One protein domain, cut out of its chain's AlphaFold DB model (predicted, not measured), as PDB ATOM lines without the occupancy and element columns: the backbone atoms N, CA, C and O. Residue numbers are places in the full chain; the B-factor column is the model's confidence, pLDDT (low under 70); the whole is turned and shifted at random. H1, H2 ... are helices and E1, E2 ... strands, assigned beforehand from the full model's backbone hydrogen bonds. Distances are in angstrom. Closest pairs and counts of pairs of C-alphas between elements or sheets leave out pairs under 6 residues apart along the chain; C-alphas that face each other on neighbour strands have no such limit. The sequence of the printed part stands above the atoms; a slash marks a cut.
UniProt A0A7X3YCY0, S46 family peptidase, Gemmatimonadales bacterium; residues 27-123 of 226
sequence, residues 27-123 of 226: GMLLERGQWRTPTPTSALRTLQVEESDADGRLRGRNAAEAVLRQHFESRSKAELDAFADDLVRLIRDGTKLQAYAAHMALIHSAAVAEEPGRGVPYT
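What this domain is: This is residues 27 to 123 of the 226 residues of the protein "S46 family peptidase" of Gemmatimonadales bacterium (UniProt A0A7X3YCY0). Four helices stand side by side in a compact up-and-down bundle, the two shorter ones, H1 and H2, next to a longer hairpin of H3 and H4, with H2 nearest the middle. A tiny hairpin of two strands, E1 and E2, lies off to the side of H1 and H2, and residues 111 to 123 loop past the end of the bundle where H4 ends. The printed part has 97 residues, with two named strands and then four named helices in the order E1, E2, H1, H2, H3, H4; the sheet is E1 - E2, antiparallel, and the class is mostly helix. The whole is compact, with a radius of gyration of the C-alphas of 12.3 A and spans of 32 by 29 by 22 A.

Where its parts are: E1 is residues 29 to 31, 6.0 A from first to last C-alpha, beginning at C-alpha 29 (144.473, 253.679, 309.425). E2 is residues 34 to 36, 6.3 A. H1 is residues 40 to 48, 12.5 A, and H2 is residues 59 to 68, 14.6 A. H3, the longest helix, is residues 77 to 93, 24.2 A, beginning at C-alpha 77 (156.763, 268.451, 321.135). H4 is residues 96 to 110, 21.8 A, ending at C-alpha 110 (161.850, 266.281, 308.469).

How they stand to each other: E1 and E2 form an antiparallel hairpin, with N 29 and O 36 at 2.9 A and N 31 and O 34 at 2.8 A, within hydrogen-bond range. The closest C-alphas of E1 and H2 are those of Leu 29 and Ala 63, 7.0 A apart. E2 is apart from H2, H3 and H4. H1 and H2, a helical hairpin, touch at the C-alphas of Leu 47 and Gly 60, 4.0 A apart, at a shallow tilt of 29 degrees, opposite ways. H2 touches H4, closest at the C-alphas of Glu 65 and Ala 105, 5.0 A, the same way at a shallow tilt of 33 degrees, only just short of steep. H3 and H4, also a hairpin, touch at the C-alphas of Ile 91 and Ala 99, 3.8 A, at a shallow tilt of 30 degrees, opposite ways. H1 and H3 only just touch, with 3 pairs of C-alphas within 8 A; the closest are those of Pro 40 and Phe 83, 6.0 A. In H1, H2, H3 and H4 every O i to N i+4 pair is within hydrogen-bond range.

The domain as a whole: The C-alphas farthest apart, those of Asp 93 and Pro 116, are 34.2 A from each other. The printed part has no cut, and no link is long. The mean pLDDT of the printed part is 88.1; residues 50 to 58 and 113 to 117 are under 70.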
ATOM      1  N   GLY A  27     148.018 258.099 305.187       87.81
ATOM      2  CA  GLY A  27     148.392 258.020 306.604       87.81
ATOM      3  C   GLY A  27     147.234 257.700 307.550       87.81
ATOM      4  O   GLY A  27     147.492 257.365 308.704       87.81
ATOM      5  N   MET A  28     145.979 257.716 307.083       90.88
ATOM      6  CA  MET A  28     144.865 257.154 307.852       90.88
ATOM      7  C   MET A  28     145.001 255.632 308.003       90.88
ATOM      8  O   MET A  28     145.515 254.937 307.123       90.88
ATOM      9  N   LEU A  29     144.486 255.107 309.114       88.81
ATOM     10  CA  LEU A  29     144.473 253.679 309.425       88.81
ATOM     11  C   LEU A  29     143.047 253.129 309.370       88.81
ATOM     12  O   LEU A  29     142.108 253.780 309.822       88.81
ATOM     13  N   LEU A  30     142.880 251.922 308.826       86.12
ATOM     14  CA  LEU A  30     141.597 251.220 308.846       86.12
ATOM     15  C   LEU A  30     141.478 250.437 310.156       86.12
ATOM     16  O   LEU A  30     142.044 249.357 310.299       86.12
ATOM     17  N   GLU A  31     140.714 250.967 311.103       83.19
ATOM     18  CA  GLU A  31     140.497 250.355 312.408       83.19
ATOM     19  C   GLU A  31     139.031 249.950 312.557       83.19
ATOM     20  O   GLU A  31     138.125 250.779 312.478       83.19
ATOM     21  N   ARG A  32     138.781 248.651 312.782       85.88
ATOM     22  CA  ARG A  32     137.423 248.098 312.964       85.88
ATOM     23  C   ARG A  32     136.460 248.492 311.827       85.88
ATOM     24  O   ARG A  32     135.302 248.821 312.069       85.88
ATOM     25  N   GLY A  33     136.956 248.477 310.587       84.25
ATOM     26  CA  GLY A  33     136.176 248.808 309.390       84.25
ATOM     27  C   GLY A  33     135.940 250.305 309.165       84.25
ATOM     28  O   GLY A  33     135.162 250.659 308.285       84.25
ATOM     29  N   GLN A  34     136.592 251.185 309.930       87.88
ATOM     30  CA  GLN A  34     136.488 252.634 309.767       87.88
ATOM     31  C   GLN A  34     137.866 253.272 309.617       87.88
ATOM     32  O   GLN A  34     138.801 252.921 310.333       87.88
ATOM     33  N   TRP A  35     137.989 254.231 308.702       88.88
ATOM     34  CA  TRP A  35     139.202 255.033 308.571       88.88
ATOM     35  C   TRP A  35     139.329 255.992 309.759       88.88
ATOM     36  O   TRP A  35     138.381 256.705 310.096       88.88
ATOM     37  N   ARG A  36     140.492 255.989 310.413       91.06
ATOM     38  CA  ARG A  36     140.805 256.777 311.610       91.06
ATOM     39  C   ARG A  36     142.119 257.533 311.439       91.06
ATOM     40  O   ARG A  36     143.027 257.066 310.748       91.06
ATOM     41  N   THR A  37     142.209 258.689 312.091       93.06
ATOM     42  CA  THR A  37     143.470 259.415 312.253       93.06
ATOM     43  C   THR A  37     144.419 258.561 313.104       93.06
ATOM     44  O   THR A  37     143.990 257.967 314.099       93.06
ATOM     45  N   PRO A  38     145.694 258.413 312.711       93.94
ATOM     46  CA  PRO A  38     146.645 257.644 313.493       93.94
ATOM     47  C   PRO A  38     146.994 258.375 314.795       93.94
ATOM     48  O   PRO A  38     147.145 259.597 314.832       93.94
ATOM     49  N   THR A  39     147.178 257.598 315.856       95.50
ATOM     50  CA  THR A  39     147.828 258.007 317.108       95.50
ATOM     51  C   THR A  39     149.262 257.469 317.110       95.50
ATOM     52  O   THR A  39     149.524 256.513 316.375       95.50
ATOM     53  N   PRO A  40     150.181 257.986 317.948       96.38
ATOM     54  CA  PRO A  40     151.502 257.372 318.125       96.38
ATOM     55  C   PRO A  40     151.419 255.854 318.359       96.38
ATOM     56  O   PRO A  40     152.068 255.068 317.673       96.38
ATOM     57  N   THR A  41     150.514 255.425 319.243       95.31
ATOM     58  CA  THR A  41     150.305 254.010 319.570       95.31
ATOM     59  C   THR A  41     149.795 253.190 318.385       95.31
ATOM     60  O   THR A  41     150.273 252.076 318.166       95.31
ATOM     61  N   SER A  42     148.807 253.687 317.631       93.81
ATOM     62  CA  SER A  42     148.279 252.935 316.484       93.81
ATOM     63  C   SER A  42     149.260 252.914 315.314       93.81
ATOM     64  O   SER A  42     149.446 251.853 314.725       93.81
ATOM     65  N   ALA A  43     149.971 254.014 315.049       94.75
ATOM     66  CA  ALA A  43     151.034 254.058 314.048       94.75
ATOM     67  C   ALA A  43     152.180 253.087 314.378       94.75
ATOM     68  O   ALA A  43     152.575 252.299 313.515       94.75
ATOM     69  N   LEU A  44     152.666 253.082 315.628       94.94
ATOM     70  CA  LEU A  44     153.715 252.161 316.077       94.94
ATOM     71  C   LEU A  44     153.276 250.703 315.941       94.94
ATOM     72  O   LEU A  44     154.012 249.876 315.408       94.94
ATOM     73  N   ARG A  45     152.049 250.391 316.373       92.75
ATOM     74  CA  ARG A  45     151.496 249.044 316.234       92.75
ATOM     75  C   ARG A  45     151.466 248.620 314.771       92.75
ATOM     76  O   ARG A  45     151.904 247.520 314.465       92.75
ATOM     77  N   THR A  46     150.985 249.473 313.866       91.25
ATOM     78  CA  THR A  46     150.921 249.147 312.434       91.25
ATOM     79  C   THR A  46     152.310 248.961 311.818       91.25
ATOM     80  O   THR A  46     152.467 248.119 310.938       91.25
ATOM     81  N   LEU A  47     153.333 249.686 312.285       90.81
ATOM     82  CA  LEU A  47     154.719 249.420 311.884       90.81
ATOM     83  C   LEU A  47     155.168 248.008 312.278       90.81
ATOM     84  O   LEU A  47     155.875 247.365 311.508       90.81
ATOM     85  N   GLN A  48     154.727 247.504 313.431       88.25
ATOM     86  CA  GLN A  48     155.117 246.188 313.945       88.25
ATOM     87  C   GLN A  48     154.441 245.011 313.223       88.25
ATOM     88  O   GLN A  48     155.025 243.933 313.173       88.25
ATOM     89  N   VAL A  49     153.248 245.191 312.643       80.88
ATOM     90  CA  VAL A  49     152.515 244.109 311.942       80.88
ATOM     91  C   VAL A  49     152.893 243.920 310.463       80.88
ATOM     92  O   VAL A  49     152.287 243.091 309.798       80.88
ATOM     93  N   GLU A  50     153.910 244.624 309.946       69.38
ATOM     94  CA  GLU A  50     154.436 244.451 308.572       69.38
ATOM     95  C   GLU A  50     153.363 244.509 307.458       69.38
ATOM     96  O   GLU A  50     153.489 243.889 306.402       69.38
ATOM     97  N   GLU A  51     152.292 245.281 307.662       68.69
ATOM     98  CA  GLU A  51     151.210 245.398 306.681       68.69
ATOM     99  C   GLU A  51     151.526 246.433 305.587       68.69
ATOM    100  O   GLU A  51     151.809 247.605 305.866       68.69
ATOM    101  N   SER A  52     151.388 246.023 304.325       63.34
ATOM    102  CA  SER A  52     151.488 246.902 303.153       63.34
ATOM    103  C   SER A  52     150.119 247.444 302.706       63.34
ATOM    104  O   SER A  52     149.066 246.836 302.913       63.34
ATOM    105  N   ASP A  53     150.105 248.632 302.107       65.38
ATOM    106  CA  ASP A  53     148.965 249.188 301.382       65.38
ATOM    107  C   ASP A  53     148.911 248.652 299.943       65.38
ATOM    108  O   ASP A  53     149.738 247.838 299.526       65.38
ATOM    109  N   ALA A  54     147.885 249.071 299.198       58.56
ATOM    110  CA  ALA A  54     147.657 248.634 297.822       58.56
ATOM    111  C   ALA A  54     148.808 248.998 296.863       58.56
ATOM    112  O   ALA A  54     148.973 248.327 295.849       58.56
ATOM    113  N   ASP A  55     149.633 249.993 297.210       56.72
ATOM    114  CA  ASP A  55     150.793 250.430 296.428       56.72
ATOM    115  C   ASP A  55     152.095 249.737 296.879       56.72
ATOM    116  O   ASP A  55     153.194 250.138 296.491       56.72
ATOM    117  N   GLY A  56     151.996 248.720 297.744       59.09
ATOM    118  CA  GLY A  56     153.146 248.005 298.297       59.09
ATOM    119  C   GLY A  56     153.957 248.825 299.305       59.09
ATOM    120  O   GLY A  56     155.076 248.444 299.651       59.09
ATOM    121  N   ARG A  57     153.429 249.957 299.790       62.41
ATOM    122  CA  ARG A  57     154.072 250.763 300.832       62.41
ATOM    123  C   ARG A  57     153.610 250.286 302.202       62.41
ATOM    124  O   ARG A  57     152.444 249.993 302.408       62.41
ATOM    125  N   LEU A  58     154.507 250.270 303.181       69.81
ATOM    126  CA  LEU A  58     154.145 249.880 304.545       69.81
ATOM    127  C   LEU A  58     153.151 250.890 305.132       69.81
ATOM    128  O   LEU A  58     153.492 252.067 305.296       69.81
ATOM    129  N   ARG A  59     151.935 250.435 305.469       77.00
ATOM    130  CA  ARG A  59     150.865 251.276 306.043       77.00
ATOM    131  C   ARG A  59     151.353 251.999 307.291       77.00
ATOM    132  O   ARG A  59     151.112 253.194 307.449       77.00
ATOM    133  N   GLY A  60     152.117 251.286 308.121       85.56
ATOM    134  CA  GLY A  60     152.701 251.821 309.347       85.56
ATOM    135  C   GLY A  60     153.617 253.018 309.099       85.56
ATOM    136  O   GLY A  60     153.560 253.985 309.851       85.56
ATOM    137  N   ARG A  61     154.391 253.020 308.003       91.56
ATOM    138  CA  ARG A  61     155.274 254.147 307.665       91.56
ATOM    139  C   ARG A  61     154.474 255.414 307.391       91.56
ATOM    140  O   ARG A  61     154.799 256.460 307.935       91.56
ATOM    141  N   ASN A  62     153.438 255.327 306.553       89.81
ATOM    142  CA  ASN A  62     152.628 256.497 306.202       89.81
ATOM    143  C   ASN A  62     151.887 257.049 307.436       89.81
ATOM    144  O   ASN A  62     151.768 258.261 307.584       89.81
ATOM    145  N   ALA A  63     151.417 256.174 308.330       92.88
ATOM    146  CA  ALA A  63     150.789 256.586 309.583       92.88
ATOM    147  C   ALA A  63     151.784 257.260 310.540       92.88
ATOM    148  O   ALA A  63     151.470 258.302 311.110       92.88
ATOM    149  N   ALA A  64     152.995 256.713 310.680       95.56
ATOM    150  CA  ALA A  64     154.049 257.311 311.497       95.56
ATOM    151  C   ALA A  64     154.497 258.678 310.954       95.56
ATOM    152  O   ALA A  64     154.616 259.635 311.716       95.56
ATOM    153  N   GLU A  65     154.663 258.792 309.632       94.06
ATOM    154  CA  GLU A  65     154.934 260.061 308.951       94.06
ATOM    155  C   GLU A  65     153.827 261.085 309.248       94.06
ATOM    156  O   GLU A  65     154.126 262.212 309.631       94.06
ATOM    157  N   ALA A  66     152.553 260.692 309.158       93.31
ATOM    158  CA  ALA A  66     151.425 261.581 309.441       93.31
ATOM    159  C   ALA A  66     151.352 262.033 310.913       93.31
ATOM    160  O   ALA A  66     150.989 263.182 311.175       93.31
ATOM    161  N   VAL A  67     151.711 261.162 311.867       96.31
ATOM    162  CA  VAL A  67     151.809 261.517 313.294       96.31
ATOM    163  C   VAL A  67     152.906 262.558 313.509       96.31
ATOM    164  O   VAL A  67     152.624 263.621 314.060       96.31
ATOM    165  N   LEU A  68     154.129 262.286 313.033       96.50
ATOM    166  CA  LEU A  68     155.271 263.195 313.194       96.50
ATOM    167  C   LEU A  68     155.034 264.538 312.510       96.50
ATOM    168  O   LEU A  68     155.348 265.585 313.073       96.50
ATOM    169  N   ARG A  69     154.415 264.513 311.326       94.50
ATOM    170  CA  ARG A  69     154.087 265.726 310.580       94.50
ATOM    171  C   ARG A  69     152.835 266.445 311.078       94.50
ATOM    172  O   ARG A  69     152.427 267.440 310.488       94.50
ATOM    173  N   GLN A  70     152.198 265.951 312.144       93.06
ATOM    174  CA  GLN A  70     150.976 266.537 312.704       93.06
ATOM    175  C   GLN A  70     149.898 266.767 311.634       93.06
ATOM    176  O   GLN A  70     149.195 267.775 311.637       93.06
ATOM    177  N   HIS A  71     149.803 265.839 310.678       91.56
ATOM    178  CA  HIS A  71     149.026 266.029 309.454       91.56
ATOM    179  C   HIS A  71     147.526 266.189 309.729       91.56
ATOM    180  O   HIS A  71     146.849 266.995 309.100       91.56
ATOM    181  N   PHE A  72     147.022 265.454 310.720       90.06
ATOM    182  CA  PHE A  72     145.607 265.461 311.092       90.06
ATOM    183  C   PHE A  72     145.313 266.255 312.366       90.06
ATOM    184  O   PHE A  72     144.240 266.831 312.515       90.06
ATOM    185  N   GLU A  73     146.244 266.237 313.317       88.38
ATOM    186  CA  GLU A  73     146.041 266.741 314.673       88.38
ATOM    187  C   GLU A  73     147.349 267.350 315.178       88.38
ATOM    188  O   GLU A  73     148.427 266.778 314.974       88.38
ATOM    189  N   SER A  74     147.243 268.496 315.856       92.12
ATOM    190  CA  SER A  74     148.379 269.118 316.535       92.12
ATOM    191  C   SER A  74     148.785 268.289 317.749       92.12
ATOM    192  O   SER A  74     147.935 267.743 318.453       92.12
ATOM    193  N   ARG A  75     150.093 268.200 317.991       94.69
ATOM    194  CA  ARG A  75     150.687 267.402 319.062       94.69
ATOM    195  C   ARG A  75     151.731 268.213 319.802       94.69
ATOM    196  O   ARG A  75     152.371 269.102 319.242       94.69
ATOM    197  N   SER A  76     151.917 267.898 321.078       96.50
ATOM    198  CA  SER A  76     152.997 268.514 321.846       96.50
ATOM    199  C   SER A  76     154.355 268.023 321.342       96.50
ATOM    200  O   SER A  76     154.488 266.873 320.926       96.50
ATOM    201  N   LYS A  77     155.389 268.866 321.445       95.81
ATOM    202  CA  LYS A  77     156.763 268.451 321.135       95.81
ATOM    203  C   LYS A  77     157.170 267.191 321.914       95.81
ATOM    204  O   LYS A  77     157.730 266.283 321.323       95.81
ATOM    205  N   ALA A  78     156.826 267.110 323.200       97.56
ATOM    206  CA  ALA A  78     157.151 265.955 324.035       97.56
ATOM    207  C   ALA A  78     156.513 264.647 323.529       97.56
ATOM    208  O   ALA A  78     157.140 263.597 323.599       97.56
ATOM    209  N   GLU A  79     155.290 264.704 322.996       97.94
ATOM    210  CA  GLU A  79     154.634 263.535 322.396       97.94
ATOM    211  C   GLU A  79     155.333 263.096 321.104       97.94
ATOM    212  O   GLU A  79     155.555 261.904 320.898       97.94
ATOM    213  N   LEU A  80     155.710 264.054 320.250       98.12
ATOM    214  CA  LEU A  80     156.434 263.768 319.008       98.12
ATOM    215  C   LEU A  80     157.831 263.204 319.279       98.12
ATOM    216  O   LEU A  80     158.223 262.231 318.640       98.12
ATOM    217  N   ASP A  81     158.548 263.769 320.253       98.19
ATOM    218  CA  ASP A  81     159.871 263.301 320.667       98.19
ATOM    219  C   ASP A  81     159.793 261.875 321.242       98.19
ATOM    220  O   ASP A  81     160.578 261.013 320.854       98.19
ATOM    221  N   ALA A  82     158.802 261.591 322.095       98.38
ATOM    222  CA  ALA A  82     158.588 260.251 322.640       98.38
ATOM    223  C   ALA A  82     158.253 259.225 321.545       98.38
ATOM    224  O   ALA A  82     158.758 258.103 321.567       98.38
ATOM    225  N   PHE A  83     157.441 259.613 320.558       98.56
ATOM    226  CA  PHE A  83     157.155 258.754 319.412       98.56
ATOM    227  C   PHE A  83     158.390 258.548 318.524       98.56
ATOM    228  O   PHE A  83     158.631 257.441 318.051       98.56
ATOM    229  N   ALA A  84     159.219 259.576 318.327       98.38
ATOM    230  CA  ALA A  84     160.493 259.427 317.633       98.38
ATOM    231  C   ALA A  84     161.436 258.460 318.373       98.38
ATOM    232  O   ALA A  84     162.088 257.645 317.723       98.38
ATOM    233  N   ASP A  85     161.457 258.475 319.709       98.19
ATOM    234  CA  ASP A  85     162.223 257.512 320.508       98.19
ATOM    235  C   ASP A  85     161.704 256.070 320.347       98.19
ATOM    236  O   ASP A  85     162.496 255.126 320.302       98.19
ATOM    237  N   ASP A  86     160.387 255.876 320.206       98.00
ATOM    238  CA  ASP A  86     159.810 254.575 319.837       98.00
ATOM    239  C   ASP A  86     160.289 254.100 318.460       98.00
ATOM    240  O   ASP A  86     160.640 252.928 318.296       98.00
ATOM    241  N   LEU A  87     160.347 255.001 317.475       97.75
ATOM    242  CA  LEU A  87     160.869 254.681 316.147       97.75
ATOM    243  C   LEU A  87     162.363 254.349 316.194       97.75
ATOM    244  O   LEU A  87     162.773 253.381 315.565       97.75
ATOM    245  N   VAL A  88     163.162 255.085 316.972       98.06
ATOM    246  CA  VAL A  88     164.589 254.788 317.189       98.06
ATOM    247  C   VAL A  88     164.776 253.393 317.788       98.06
ATOM    248  O   VAL A  88     165.603 252.623 317.297       98.06
ATOM    249  N   ARG A  89     163.971 253.016 318.792       97.06
ATOM    250  CA  ARG A  89     163.973 251.642 319.323       97.06
ATOM    251  C   ARG A  89     163.626 250.618 318.245       97.06
ATOM    252  O   ARG A  89     164.293 249.594 318.151       97.06
ATOM    253  N   LEU A  90     162.624 250.896 317.410       95.75
ATOM    254  CA  LEU A  90     162.221 249.985 316.338       95.75
ATOM    255  C   LEU A  90     163.284 249.853 315.237       95.75
ATOM    256  O   LEU A  90     163.434 248.773 314.677       95.75
ATOM    257  N   ILE A  91     164.041 250.916 314.948       95.94
ATOM    258  CA  ILE A  91     165.182 250.872 314.019       95.94
ATOM    259  C   ILE A  91     166.266 249.925 314.531       95.94
ATOM    260  O   ILE A  91     166.830 249.166 313.748       95.94
ATOM    261  N   ARG A  92     166.541 249.951 315.837       94.25
ATOM    262  CA  ARG A  92     167.591 249.134 316.450       94.25
ATOM    263  C   ARG A  92     167.176 247.676 316.650       94.25
ATOM    264  O   ARG A  92     167.958 246.775 316.370       94.25
ATOM    265  N   ASP A  93     165.961 247.460 317.150       93.81
ATOM    266  CA  ASP A  93     165.541 246.169 317.707       93.81
ATOM    267  C   ASP A  93     164.508 245.435 316.826       93.81
ATOM    268  O   ASP A  93     164.161 244.284 317.096       93.81
ATOM    269  N   GLY A  94     163.973 246.099 315.796       92.75
ATOM    270  CA  GLY A  94     162.948 245.551 314.909       92.75
ATOM    271  C   GLY A  94     163.486 244.607 313.832       92.75
ATOM    272  O   GLY A  94     164.689 244.440 313.628       92.75
ATOM    273  N   THR A  95     162.571 243.998 313.074       92.44
ATOM    274  CA  THR A  95     162.937 243.298 311.833       92.44
ATOM    275  C   THR A  95     163.522 244.288 310.820       92.44
ATOM    276  O   THR A  95     163.262 245.489 310.883       92.44
ATOM    277  N   LYS A  96     164.253 243.801 309.811       89.75
ATOM    278  CA  LYS A  96     164.799 244.666 308.743       89.75
ATOM    279  C   LYS A  96     163.729 245.544 308.084       89.75
ATOM    280  O   LYS A  96     163.995 246.696 307.754       89.75
ATOM    281  N   LEU A  97     162.526 245.001 307.897       89.38
ATOM    282  CA  LEU A  97     161.417 245.722 307.283       89.38
ATOM    283  C   LEU A  97     160.855 246.796 308.221       89.38
ATOM    284  O   LEU A  97     160.633 247.926 307.786       89.38
ATOM    285  N   GLN A  98     160.674 246.465 309.503       92.31
ATOM    286  CA  GLN A  98     160.237 247.406 310.538       92.31
ATOM    287  C   GLN A  98     161.239 248.551 310.717       92.31
ATOM    288  O   GLN A  98     160.850 249.721 310.712       92.31
ATOM    289  N   ALA A  99     162.527 248.219 310.804       93.25
ATOM    290  CA  ALA A  99     163.606 249.181 310.946       93.25
ATOM    291  C   ALA A  99     163.668 250.131 309.746       93.25
ATOM    292  O   ALA A  99     163.677 251.348 309.920       93.25
ATOM    293  N   TYR A 100     163.604 249.593 308.524       92.25
ATOM    294  CA  TYR A 100     163.542 250.404 307.309       92.25
ATOM    295  C   TYR A 100     162.317 251.332 307.290       92.25
ATOM    296  O   TYR A 100     162.426 252.512 306.959       92.25
ATOM    297  N   ALA A 101     161.143 250.833 307.675       93.12
ATOM    298  CA  ALA A 101     159.920 251.627 307.722       93.12
ATOM    299  C   ALA A 101     160.025 252.807 308.696       93.12
ATOM    300  O   ALA A 101     159.652 253.927 308.344       93.12
ATOM    301  N   ALA A 102     160.533 252.553 309.902       95.75
ATOM    302  CA  ALA A 102     160.724 253.559 310.938       95.75
ATOM    303  C   ALA A 102     161.787 254.596 310.542       95.75
ATOM    304  O   ALA A 102     161.552 255.797 310.681       95.75
ATOM    305  N   HIS A 103     162.906 254.143 309.969       95.88
ATOM    306  CA  HIS A 103     163.980 254.998 309.451       95.88
ATOM    307  C   HIS A 103     163.456 255.968 308.384       95.88
ATOM    308  O   HIS A 103     163.585 257.186 308.521       95.88
ATOM    309  N   MET A 104     162.733 255.447 307.388       94.44
ATOM    310  CA  MET A 104     162.141 256.269 306.331       94.44
ATOM    311  C   MET A 104     161.046 257.212 306.847       94.44
ATOM    312  O   MET A 104     160.882 258.304 306.301       94.44
ATOM    313  N   ALA A 105     160.288 256.821 307.878       94.88
ATOM    314  CA  ALA A 105     159.296 257.702 308.494       94.88
ATOM    315  C   ALA A 105     159.961 258.928 309.143       94.88
ATOM    316  O   ALA A 105     159.497 260.048 308.925       94.88
ATOM    317  N   LEU A 106     161.069 258.739 309.874       96.81
ATOM    318  CA  LEU A 106     161.832 259.844 310.465       96.81
ATOM    319  C   LEU A 106     162.407 260.774 309.391       96.81
ATOM    320  O   LEU A 106     162.162 261.979 309.460       96.81
ATOM    321  N   ILE A 107     163.082 260.239 308.364       95.75
ATOM    322  CA  ILE A 107     163.652 261.056 307.273       95.75
ATOM    323  C   ILE A 107     162.565 261.897 306.592       95.75
ATOM    324  O   ILE A 107     162.677 263.118 306.492       95.75
ATOM    325  N   HIS A 108     161.466 261.272 306.165       92.94
ATOM    326  CA  HIS A 108     160.403 261.987 305.454       92.94
ATOM    327  C   HIS A 108     159.635 262.976 306.337       92.94
ATOM    328  O   HIS A 108     159.052 263.941 305.827       92.94
ATOM    329  N   SER A 109     159.624 262.767 307.654       94.06
ATOM    330  CA  SER A 109     158.987 263.702 308.578       94.06
ATOM    331  C   SER A 109     159.715 265.047 308.660       94.06
ATOM    332  O   SER A 109     159.055 266.069 308.844       94.06
ATOM    333  N   ALA A 110     161.034 265.067 308.446       93.56
ATOM    334  CA  ALA A 110     161.850 266.281 308.469       93.56
ATOM    335  C   ALA A 110     161.759 267.100 307.170       93.56
ATOM    336  O   ALA A 110     162.102 268.281 307.150       93.56
ATOM    337  N   ALA A 111     161.295 266.489 306.076       86.88
ATOM    338  CA  ALA A 111     161.283 267.127 304.767       86.88
ATOM    339  C   ALA A 111     160.409 268.396 304.756       86.88
ATOM    340  O   ALA A 111     159.215 268.353 305.060       86.88
ATOM    341  N   VAL A 112     160.972 269.517 304.309       75.81
ATOM    342  CA  VAL A 112     160.292 270.828 304.258       75.81
ATOM    343  C   VAL A 112     159.339 270.956 303.054       75.81
ATOM    344  O   VAL A 112     158.755 272.009 302.847       75.81
ATOM    345  N   ALA A 113     159.166 269.888 302.264       64.50
ATOM    346  CA  ALA A 113     158.493 269.899 300.962       64.50
ATOM    347  C   ALA A 113     157.239 270.790 300.898       64.50
ATOM    348  O   ALA A 113     156.321 270.650 301.706       64.50
ATOM    349  N   GLU A 114     157.185 271.629 299.860       53.34
ATOM    350  CA  GLU A 114     156.079 272.532 299.512       53.34
ATOM    351  C   GLU A 114     154.843 271.791 298.959       53.34
ATOM    352  O   GLU A 114     154.045 272.361 298.220       53.34
ATOM    353  N   GLU A 115     154.673 270.503 299.274       58.44
ATOM    354  CA  GLU A 115     153.475 269.761 298.886       58.44
ATOM    355  C   GLU A 115     152.310 270.178 299.797       58.44
ATOM    356  O   GLU A 115     152.368 269.959 301.015       58.44
ATOM    357  N   PRO A 116     151.227 270.760 299.244       58.66
ATOM    358  CA  PRO A 116     150.034 271.056 300.020       58.66
ATOM    359  C   PRO A 116     149.505 269.777 300.673       58.66
ATOM    360  O   PRO A 116     149.341 268.758 300.007       58.66
ATOM    361  N   GLY A 117     149.219 269.837 301.974       68.81
ATOM    362  CA  GLY A 117     148.657 268.692 302.692       68.81
ATOM    363  C   GLY A 117     149.680 267.633 303.106       68.81
ATOM    364  O   GLY A 117     149.344 266.458 303.135       68.81
ATOM    365  N   ARG A 118     150.919 268.014 303.439       75.69
ATOM    366  CA  ARG A 118     151.852 267.129 304.161       75.69
ATOM    367  C   ARG A 118     151.980 267.427 305.661       75.69
ATOM    368  O   ARG A 118     152.729 266.734 306.334       75.69
ATOM    369  N   GLY A 119     151.303 268.438 306.202       86.56
ATOM    370  CA  GLY A 119     151.463 268.843 307.606       86.56
ATOM    371  C   GLY A 119     152.791 269.563 307.904       86.56
ATOM    372  O   GLY A 119     153.541 269.931 306.996       86.56
ATOM    373  N   VAL A 120     153.072 269.781 309.190       91.56
ATOM    374  CA  VAL A 120     154.228 270.531 309.712       91.56
ATOM    375  C   VAL A 120     155.462 269.622 309.806       91.56
ATOM    376  O   VAL A 120     155.366 268.584 310.450       91.56
ATOM    377  N   PRO A 121     156.629 269.983 309.238       92.56
ATOM    378  CA  PRO A 121     157.846 269.184 309.384       92.56
ATOM    379  C   PRO A 121     158.229 268.944 310.850       92.56
ATOM    380  O   PRO A 121     158.164 269.851 311.682       92.56
ATOM    381  N   TYR A 122     158.666 267.726 311.161       95.44
ATOM    382  CA  TYR A 122     159.167 267.380 312.485       95.44
ATOM    383  C   TYR A 122     160.645 267.756 312.609       95.44
ATOM    384  O   TYR A 122     161.513 267.165 311.969       95.44
ATOM    385  N   THR A 123     160.940 268.737 313.457       94.19
ATOM    386  CA  THR A 123     162.289 269.302 313.603       94.19
ATOM    387  C   THR A 123     163.218 268.487 314.502       94.19
ATOM    388  O   THR A 123     164.417 268.732 314.503       94.19
TER     389      THR A 123